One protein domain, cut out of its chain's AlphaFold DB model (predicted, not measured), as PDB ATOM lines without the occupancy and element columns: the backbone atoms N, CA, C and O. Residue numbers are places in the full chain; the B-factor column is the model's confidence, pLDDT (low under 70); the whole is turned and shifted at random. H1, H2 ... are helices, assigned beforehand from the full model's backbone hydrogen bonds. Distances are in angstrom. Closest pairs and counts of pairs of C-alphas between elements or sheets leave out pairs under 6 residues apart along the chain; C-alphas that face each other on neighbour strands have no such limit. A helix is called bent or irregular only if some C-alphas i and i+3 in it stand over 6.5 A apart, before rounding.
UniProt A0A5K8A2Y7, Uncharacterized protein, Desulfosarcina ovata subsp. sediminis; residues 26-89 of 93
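This is residues 26 to 89 of the 93 residues of an uncharacterized protein of Desulfosarcina ovata subsp. sediminis (UniProt A0A5K8A2Y7). With little regular structure, the printed part is an arch made mostly of loops: H1 is one leg, H2 and H3 lie along the top, and H4 with residues 76 to 89 makes the other leg. The 64 printed residues hold four named helices, H1 to H4 in chain order, and no named strand; the class is all helix, with 24 residues in named elements. It is only just compact, close to loose, with radius of gyration of the C-alphas 12.4 A and spans of 35 by 24 by 20 A.

H1, residues 26 to 35, begins at C-alpha 26 (103.927, 219.650, 267.301) and is 14.6 A long. H2, residues 47 to 52, measures 8.6 A. H3, residues 58 to 61, measures 5.1 A. H4, residues 72 to 75, measures 6.1 A, only just neither bent nor irregular, and ends at C-alpha 75 (87.340, 232.633, 261.497).

H1 and H2 touch, closest at the C-alphas of Cys 34 and Pro 47, 6.0 A, at a steep tilt of 52 degrees, opposite ways. H3 and H4 are apart from each other and from H1 and H2. In H1 and H2 every O i to N i+4 pair is within hydrogen-bond range; H3 and H4 are too short for one.

The C-alphas farthest apart, of Gly 37 and Pro 64, are 34.7 A apart. The link H1 to H2 is long. The printed part has no cut, and no printed residue is under pLDDT 70.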
ATOM      1  N   LYS A  26     103.145 218.491 267.769       92.56
ATOM      2  CA  LYS A  26     103.927 219.650 267.301       92.56
ATOM      3  C   LYS A  26     103.397 220.974 267.861       92.56
ATOM      4  O   LYS A  26     104.189 221.846 268.206       92.56
ATOM      5  N   LEU A  27     102.074 221.138 267.939       91.38
ATOM      6  CA  LEU A  27     101.465 222.349 268.488       91.38
ATOM      7  C   LEU A  27     101.733 222.460 269.992       91.38
ATOM      8  O   LEU A  27     102.195 223.506 270.441       91.38
ATOM      9  N   SER A  28     101.531 221.371 270.738       94.94
ATOM     10  CA  SER A  28     101.811 221.299 272.175       94.94
ATOM     11  C   SER A  28     103.248 221.708 272.492       94.94
ATOM     12  O   SER A  28     103.467 222.592 273.316       94.94
ATOM     13  N   GLN A  29     104.229 221.168 271.765       95.12
ATOM     14  CA  GLN A  29     105.639 221.530 271.940       95.12
ATOM     15  C   GLN A  29     105.904 223.019 271.678       95.12
ATOM     16  O   GLN A  29     106.599 223.663 272.460       95.12
ATOM     17  N   LYS A  30     105.331 223.594 270.610       94.44
ATOM     18  CA  LYS A  30     105.483 225.029 270.304       94.44
ATOM     19  C   LYS A  30     104.881 225.918 271.393       94.44
ATOM     20  O   LYS A  30     105.494 226.921 271.756       94.44
ATOM     21  N   ILE A  31     103.704 225.551 271.901       95.88
ATOM     22  CA  ILE A  31     103.041 226.255 273.002       95.88
ATOM     23  C   ILE A  31     103.917 226.182 274.250       95.88
ATOM     24  O   ILE A  31     104.314 227.222 274.764       95.88
ATOM     25  N   MET A  32     104.298 224.979 274.684       95.94
ATOM     26  CA  MET A  32     105.103 224.800 275.893       95.94
ATOM     27  C   MET A  32     106.453 225.512 275.813       95.94
ATOM     28  O   MET A  32     106.875 226.129 276.786       95.94
ATOM     29  N   HIS A  33     107.097 225.494 274.646       95.31
ATOM     30  CA  HIS A  33     108.359 226.194 274.432       95.31
ATOM     31  C   HIS A  33     108.214 227.719 274.544       95.31
ATOM     32  O   HIS A  33     109.075 228.371 275.123       95.31
ATOM     33  N   CYS A  34     107.134 228.301 274.012       96.19
ATOM     34  CA  CYS A  34     106.961 229.756 274.006       96.19
ATOM     35  C   CYS A  34     106.436 230.337 275.326       96.19
ATOM     36  O   CYS A  34     106.465 231.554 275.491       96.19
ATOM     37  N   LEU A  35     105.931 229.498 276.238       95.38
ATOM     38  CA  LEU A  35     105.411 229.956 277.525       95.38
ATOM     39  C   LEU A  35     106.519 230.436 278.465       95.38
ATOM     40  O   LEU A  35     106.260 231.332 279.258       95.38
ATOM     41  N   ASP A  36     107.729 229.877 278.380       89.56
ATOM     42  CA  ASP A  36     108.884 230.293 279.195       89.56
ATOM     43  C   ASP A  36     108.556 230.419 280.702       89.56
ATOM     44  O   ASP A  36     108.792 231.434 281.349       89.56
ATOM     45  N   GLY A  37     107.881 229.402 281.252       89.25
ATOM     46  CA  GLY A  37     107.457 229.375 282.659       89.25
ATOM     47  C   GLY A  37     106.214 230.213 282.997       89.25
ATOM     48  O   GLY A  37     105.763 230.189 284.140       89.25
ATOM     49  N   GLN A  38     105.618 230.917 282.033       93.69
ATOM     50  CA  GLN A  38     104.368 231.652 282.238       93.69
ATOM     51  C   GLN A  38     103.158 230.713 282.337       93.69
ATOM     52  O   GLN A  38     103.099 229.657 281.707       93.69
ATOM     53  N   THR A  39     102.140 231.145 283.084       95.69
ATOM     54  CA  THR A  39     100.849 230.447 283.223       95.69
ATOM     55  C   THR A  39      99.703 231.383 282.825       95.69
ATOM     56  O   THR A  39      98.996 231.907 283.688       95.69
ATOM     57  N   PRO A  40      99.543 231.690 281.523       96.06
ATOM     58  CA  PRO A  40      98.514 232.612 281.066       96.06
ATOM     59  C   PRO A  40      97.116 232.043 281.320       96.06
ATOM     60  O   PRO A  40      96.855 230.867 281.082       96.06
ATOM     61  N   LEU A  41      96.191 232.909 281.742       97.06
ATOM     62  CA  LEU A  41      94.787 232.539 281.966       97.06
ATOM     63  C   LEU A  41      93.949 232.540 280.678       97.06
ATOM     64  O   LEU A  41      92.818 232.062 280.680       97.06
ATOM     65  N   ARG A  42      94.476 233.089 279.575       97.31
ATOM     66  CA  ARG A  42      93.802 233.131 278.271       97.31
ATOM     67  C   ARG A  42      94.660 232.482 277.200       97.31
ATOM     68  O   ARG A  42      95.836 232.806 277.058       97.31
ATOM     69  N   ILE A  43      94.030 231.664 276.360       97.12
ATOM     70  CA  ILE A  43      94.674 231.061 275.182       97.12
ATOM     71  C   ILE A  43      95.223 232.151 274.245       97.12
ATOM     72  O   ILE A  43      96.336 232.039 273.743       97.12
ATOM     73  N   THR A  44      94.482 233.248 274.065       96.81
ATOM     74  CA  THR A  44      94.874 234.383 273.212       96.81
ATOM     75  C   THR A  44      96.091 235.155 273.723       96.81
ATOM     76  O   THR A  44      96.669 235.928 272.964       96.81
ATOM     77  N   ASP A  45      96.486 234.960 274.985       96.69
ATOM     78  CA  ASP A  45      97.672 235.597 275.562       96.69
ATOM     79  C   ASP A  45      98.940 234.750 275.364       96.69
ATOM     80  O   ASP A  45     100.047 235.258 275.543       96.69
ATOM     81  N   ILE A  46      98.807 233.491 274.925       97.38
ATOM     82  CA  ILE A  46      99.947 232.617 274.642       97.38
ATOM     83  C   ILE A  46     100.789 233.220 273.500       97.38
ATOM     84  O   ILE A  46     100.241 233.504 272.427       97.38
ATOM     85  N   PRO A  47     102.122 233.370 273.658       97.12
ATOM     86  CA  PRO A  47     102.967 234.034 272.663       97.12
ATOM     87  C   PRO A  47     102.873 233.444 271.251       97.12
ATOM     88  O   PRO A  47     102.819 234.191 270.274       97.12
ATOM     89  N   TYR A  48     102.789 232.116 271.126       96.75
ATOM     90  CA  TYR A  48     102.598 231.457 269.831       96.75
ATOM     91  C   TYR A  48     101.276 231.851 269.155       96.75
ATOM     92  O   TYR A  48     101.266 232.130 267.958       96.75
ATOM     93  N   ILE A  49     100.179 231.933 269.916       96.56
ATOM     94  CA  ILE A  49      98.859 232.317 269.396       96.56
ATOM     95  C   ILE A  49      98.865 233.785 268.969       96.56
ATOM     96  O   ILE A  49      98.418 234.102 267.868       96.56
ATOM     97  N   ARG A  50      99.454 234.676 269.777       96.56
ATOM     98  CA  ARG A  50      99.628 236.093 269.414       96.56
ATOM     99  C   ARG A  50     100.435 236.258 268.131       96.56
ATOM    100  O   ARG A  50     100.055 237.042 267.270       96.56
ATOM    101  N   LYS A  51     101.526 235.498 267.994       96.94
ATOM    102  CA  LYS A  51     102.356 235.497 266.787       96.94
ATOM    103  C   LYS A  51     101.580 234.990 265.572       96.94
ATOM    104  O   LYS A  51     101.693 235.586 264.512       96.94
ATOM    105  N   ALA A  52     100.779 233.935 265.708       95.75
ATOM    106  CA  ALA A  52      99.982 233.410 264.598       95.75
ATOM    107  C   ALA A  52      98.938 234.420 264.077       95.75
ATOM    108  O   ALA A  52      98.646 234.428 262.890       95.75
ATOM    109  N   HIS A  53      98.434 235.312 264.934       97.19
ATOM    110  CA  HIS A  53      97.391 236.287 264.583       97.19
ATOM    111  C   HIS A  53      97.922 237.720 264.391       97.19
ATOM    112  O   HIS A  53      97.132 238.660 264.330       97.19
ATOM    113  N   HIS A  54      99.245 237.920 264.321       96.38
ATOM    114  CA  HIS A  54      99.846 239.262 264.345       96.38
ATOM    115  C   HIS A  54      99.487 240.145 263.134       96.38
ATOM    116  O   HIS A  54      99.544 241.367 263.243       96.38
ATOM    117  N   GLU A  55      99.095 239.541 262.010       94.88
ATOM    118  CA  GLU A  55      98.686 240.248 260.787       94.88
ATOM    119  C   GLU A  55      97.203 240.657 260.798       94.88
ATOM    120  O   GLU A  55      96.756 241.429 259.949       94.88
ATOM    121  N   ILE A  56      96.420 240.182 261.775       94.75
ATOM    122  CA  ILE A  56      94.996 240.505 261.871       94.75
ATOM    123  C   ILE A  56      94.833 241.885 262.503       94.75
ATOM    124  O   ILE A  56      95.038 242.094 263.702       94.75
ATOM    125  N   GLY A  57      94.420 242.840 261.672       95.44
ATOM    126  CA  GLY A  57      94.180 244.215 262.085       95.44
ATOM    127  C   GLY A  57      93.068 244.348 263.129       95.44
ATOM    128  O   GLY A  57      92.098 243.587 263.171       95.44
ATOM    129  N   ARG A  58      93.169 245.385 263.968       94.50
ATOM    130  CA  ARG A  58      92.169 245.658 265.013       94.50
ATOM    131  C   ARG A  58      90.772 245.925 264.443       94.50
ATOM    132  O   ARG A  58      89.782 245.609 265.094       94.50
ATOM    133  N   ASN A  59      90.697 246.477 263.233       95.75
ATOM    134  CA  ASN A  59      89.454 246.667 262.490       95.75
ATOM    135  C   ASN A  59      88.721 245.343 262.233       95.75
ATOM    136  O   ASN A  59      87.508 245.312 262.391       95.75
ATOM    137  N   VAL A  60      89.442 244.266 261.902       97.12
ATOM    138  CA  VAL A  60      88.873 242.925 261.706       97.12
ATOM    139  C   VAL A  60      88.381 242.353 263.031       97.12
ATOM    140  O   VAL A  60      87.241 241.917 263.123       97.12
ATOM    141  N   VAL A  61      89.204 242.411 264.084       95.50
ATOM    142  CA  VAL A  61      88.836 241.872 265.409       95.50
ATOM    143  C   VAL A  61      87.601 242.569 265.989       95.50
ATOM    144  O   VAL A  61      86.781 241.928 266.637       95.50
ATOM    145  N   ASN A  62      87.455 243.873 265.741       95.00
ATOM    146  CA  ASN A  62      86.325 244.666 266.222       95.00
ATOM    147  C   ASN A  62      85.048 244.511 265.365       95.00
ATOM    148  O   ASN A  62      84.028 245.102 265.725       95.00
ATOM    149  N   ARG A  63      85.072 243.768 264.244       98.00
ATOM    150  CA  ARG A  63      83.855 243.481 263.461       98.00
ATOM    151  C   ARG A  63      82.836 242.775 264.354       98.00
ATOM    152  O   ARG A  63      83.234 241.854 265.065       98.00
ATOM    153  N   PRO A  64      81.538 243.120 264.307       97.38
ATOM    154  CA  PRO A  64      80.521 242.427 265.099       97.38
ATOM    155  C   PRO A  64      80.474 240.910 264.861       97.38
ATOM    156  O   PRO A  64      80.171 240.158 265.782       97.38
ATOM    157  N   SER A  65      80.812 240.459 263.649       97.38
ATOM    158  CA  SER A  65      80.881 239.040 263.276       97.38
ATOM    159  C   SER A  65      82.074 238.287 263.876       97.38
ATOM    160  O   SER A  65      82.032 237.060 263.967       97.38
ATOM    161  N   VAL A  66      83.114 239.001 264.319       97.50
ATOM    162  CA  VAL A  66      84.298 238.441 264.990       97.50
ATOM    163  C   VAL A  66      84.215 238.698 266.495       97.50
ATOM    164  O   VAL A  66      84.220 237.766 267.301       97.50
ATOM    165  N   GLY A  67      84.117 239.969 266.884       95.94
ATOM    166  CA  GLY A  67      84.009 240.469 268.253       95.94
ATOM    167  C   GLY A  67      85.320 240.418 269.041       95.94
ATOM    168  O   GLY A  67      85.698 241.393 269.691       95.94
ATOM    169  N   SER A  68      86.022 239.284 269.011       95.94
ATOM    170  CA  SER A  68      87.315 239.115 269.678       95.94
ATOM    171  C   SER A  68      88.090 237.913 269.137       95.94
ATOM    172  O   SER A  68      87.506 236.989 268.578       95.94
ATOM    173  N   LEU A  69      89.398 237.860 269.413       96.56
ATOM    174  CA  LEU A  69      90.216 236.666 269.156       96.56
ATOM    175  C   LEU A  69      89.826 235.457 270.028       96.56
ATOM    176  O   LEU A  69      90.309 234.358 269.787       96.56
ATOM    177  N   SER A  70      88.964 235.633 271.036       97.06
ATOM    178  CA  SER A  70      88.420 234.514 271.815       97.06
ATOM    179  C   SER A  70      87.322 233.758 271.061       97.06
ATOM    180  O   SER A  70      86.984 232.642 271.443       97.06
ATOM    181  N   ASN A  71      86.770 234.336 269.988       97.19
ATOM    182  CA  ASN A  71      85.755 233.707 269.153       97.19
ATOM    183  C   ASN A  71      86.405 232.930 267.998       97.19
ATOM    184  O   ASN A  71      86.270 233.292 266.829       97.19
ATOM    185  N   CYS A  72      87.147 231.871 268.328       97.12
ATOM    186  CA  CYS A  72      87.939 231.106 267.359       97.12
ATOM    187  C   CYS A  72      87.113 230.654 266.143       97.12
ATOM    188  O   CYS A  72      87.580 230.735 265.007       97.12
ATOM    189  N   ILE A  73      85.868 230.226 266.384       97.56
ATOM    190  CA  ILE A  73      84.972 229.661 265.369       97.56
ATOM    191  C   ILE A  73      84.442 230.692 264.361       97.56
ATOM    192  O   ILE A  73      83.953 230.314 263.296       97.56
ATOM    193  N   ALA A  74      84.560 231.994 264.649       97.56
ATOM    194  CA  ALA A  74      84.203 233.031 263.682       97.56
ATOM    195  C   ALA A  74      85.060 232.934 262.415       97.56
ATOM    196  O   ALA A  74      84.517 233.019 261.313       97.56
ATOM    197  N   CYS A  75      86.368 232.714 262.588       97.62
ATOM    198  CA  CYS A  75      87.340 232.633 261.497       97.62
ATOM    199  C   CYS A  75      87.731 231.185 261.156       97.62
ATOM    200  O   CYS A  75      87.845 230.832 259.982       97.62
ATOM    201  N   HIS A  76      87.908 230.330 262.168       97.56
ATOM    202  CA  HIS A  76      88.228 228.910 262.014       97.56
ATOM    203  C   HIS A  76      86.943 228.075 262.120       97.56
ATOM    204  O   HIS A  76      86.598 227.579 263.190       97.56
ATOM    205  N   ARG A  77      86.207 227.922 261.014       96.06
ATOM    206  CA  ARG A  77      84.866 227.294 261.007       96.06
ATOM    207  C   ARG A  77      84.824 225.845 261.512       96.06
ATOM    208  O   ARG A  77      83.773 225.413 261.962       96.06
ATOM    209  N   ASP A  78      85.950 225.137 261.462       96.69
ATOM    210  CA  ASP A  78      86.125 223.755 261.939       96.69
ATOM    211  C   ASP A  78      86.895 223.683 263.290       96.69
ATOM    212  O   ASP A  78      87.515 222.664 263.617       96.69
ATOM    213  N   ALA A  79      86.928 224.768 264.077       96.62
ATOM    214  CA  ALA A  79      87.680 224.829 265.340       96.62
ATOM    215  C   ALA A  79      87.193 223.826 266.402       96.62
ATOM    216  O   ALA A  79      87.995 223.329 267.194       96.62
ATOM    217  N   ASP A  80      85.900 223.499 266.404       95.25
ATOM    218  CA  ASP A  80      85.273 222.479 267.258       95.25
ATOM    219  C   ASP A  80      85.788 221.060 266.961       95.25
ATOM    220  O   ASP A  80      85.824 220.202 267.841       95.25
ATOM    221  N   ARG A  81      86.268 220.835 265.735       95.50
ATOM    222  CA  ARG A  81      86.937 219.608 265.285       95.50
ATOM    223  C   ARG A  81      88.459 219.671 265.431       95.50
ATOM    224  O   ARG A  81      89.155 218.757 264.992       95.50
ATOM    225  N   GLY A  82      88.983 220.747 266.019       92.19
ATOM    226  CA  GLY A  82      90.414 220.956 266.228       92.19
ATOM    227  C   GLY A  82      91.187 221.395 264.980       92.19
ATOM    228  O   GLY A  82      92.412 221.285 264.969       92.19
ATOM    229  N   ILE A  83      90.513 221.877 263.927       93.75
ATOM    230  CA  ILE A  83      91.166 222.284 262.676       93.75
ATOM    231  C   ILE A  83      91.411 223.798 262.686       93.75
ATOM    232  O   ILE A  83      90.482 224.593 262.564       93.75
ATOM    233  N   TYR A  84      92.686 224.178 262.793       94.50
ATOM    234  CA  TYR A  84      93.156 225.573 262.857       94.50
ATOM    235  C   TYR A  84      94.090 225.954 261.701       94.50
ATOM    236  O   TYR A  84      94.796 226.955 261.784       94.50
ATOM    237  N   ASP A  85      94.119 225.129 260.658       93.19
ATOM    238  CA  ASP A  85      94.902 225.358 259.445       93.19
ATOM    239  C   ASP A  85      94.522 226.704 258.802       93.19
ATOM    240  O   ASP A  85      93.331 227.025 258.702       93.19
ATOM    241  N   ASP A  86      95.520 227.503 258.427       91.62
ATOM    242  CA  ASP A  86      95.338 228.839 257.861       91.62
ATOM    243  C   ASP A  86      94.714 228.789 256.464       91.62
ATOM    244  O   ASP A  86      93.877 229.639 256.152       91.62
ATOM    245  N   ASP A  87      94.968 227.727 255.697       94.88
ATOM    246  CA  ASP A  87      94.329 227.486 254.396       94.88
ATOM    247  C   ASP A  87      92.802 227.302 254.505       94.88
ATOM    248  O   ASP A  87      92.073 227.376 253.512       94.88
ATOM    249  N   ARG A  88      92.287 227.048 255.716       94.94
ATOM    250  CA  ARG A  88      90.855 226.841 255.998       94.94
ATOM    251  C   ARG A  88      90.198 228.027 256.703       94.94
ATOM    252  O   ARG A  88      89.027 227.938 257.084       94.94
ATOM    253  N   VAL A  89      90.924 229.126 256.897       96.56
ATOM    254  CA  VAL A  89      90.409 230.329 257.555       96.56
ATOM    255  C   VAL A  89      89.483 231.105 256.623       96.56
ATOM    256  O   VAL A  89      89.783 231.342 255.457       96.56
TER     257      VAL A  89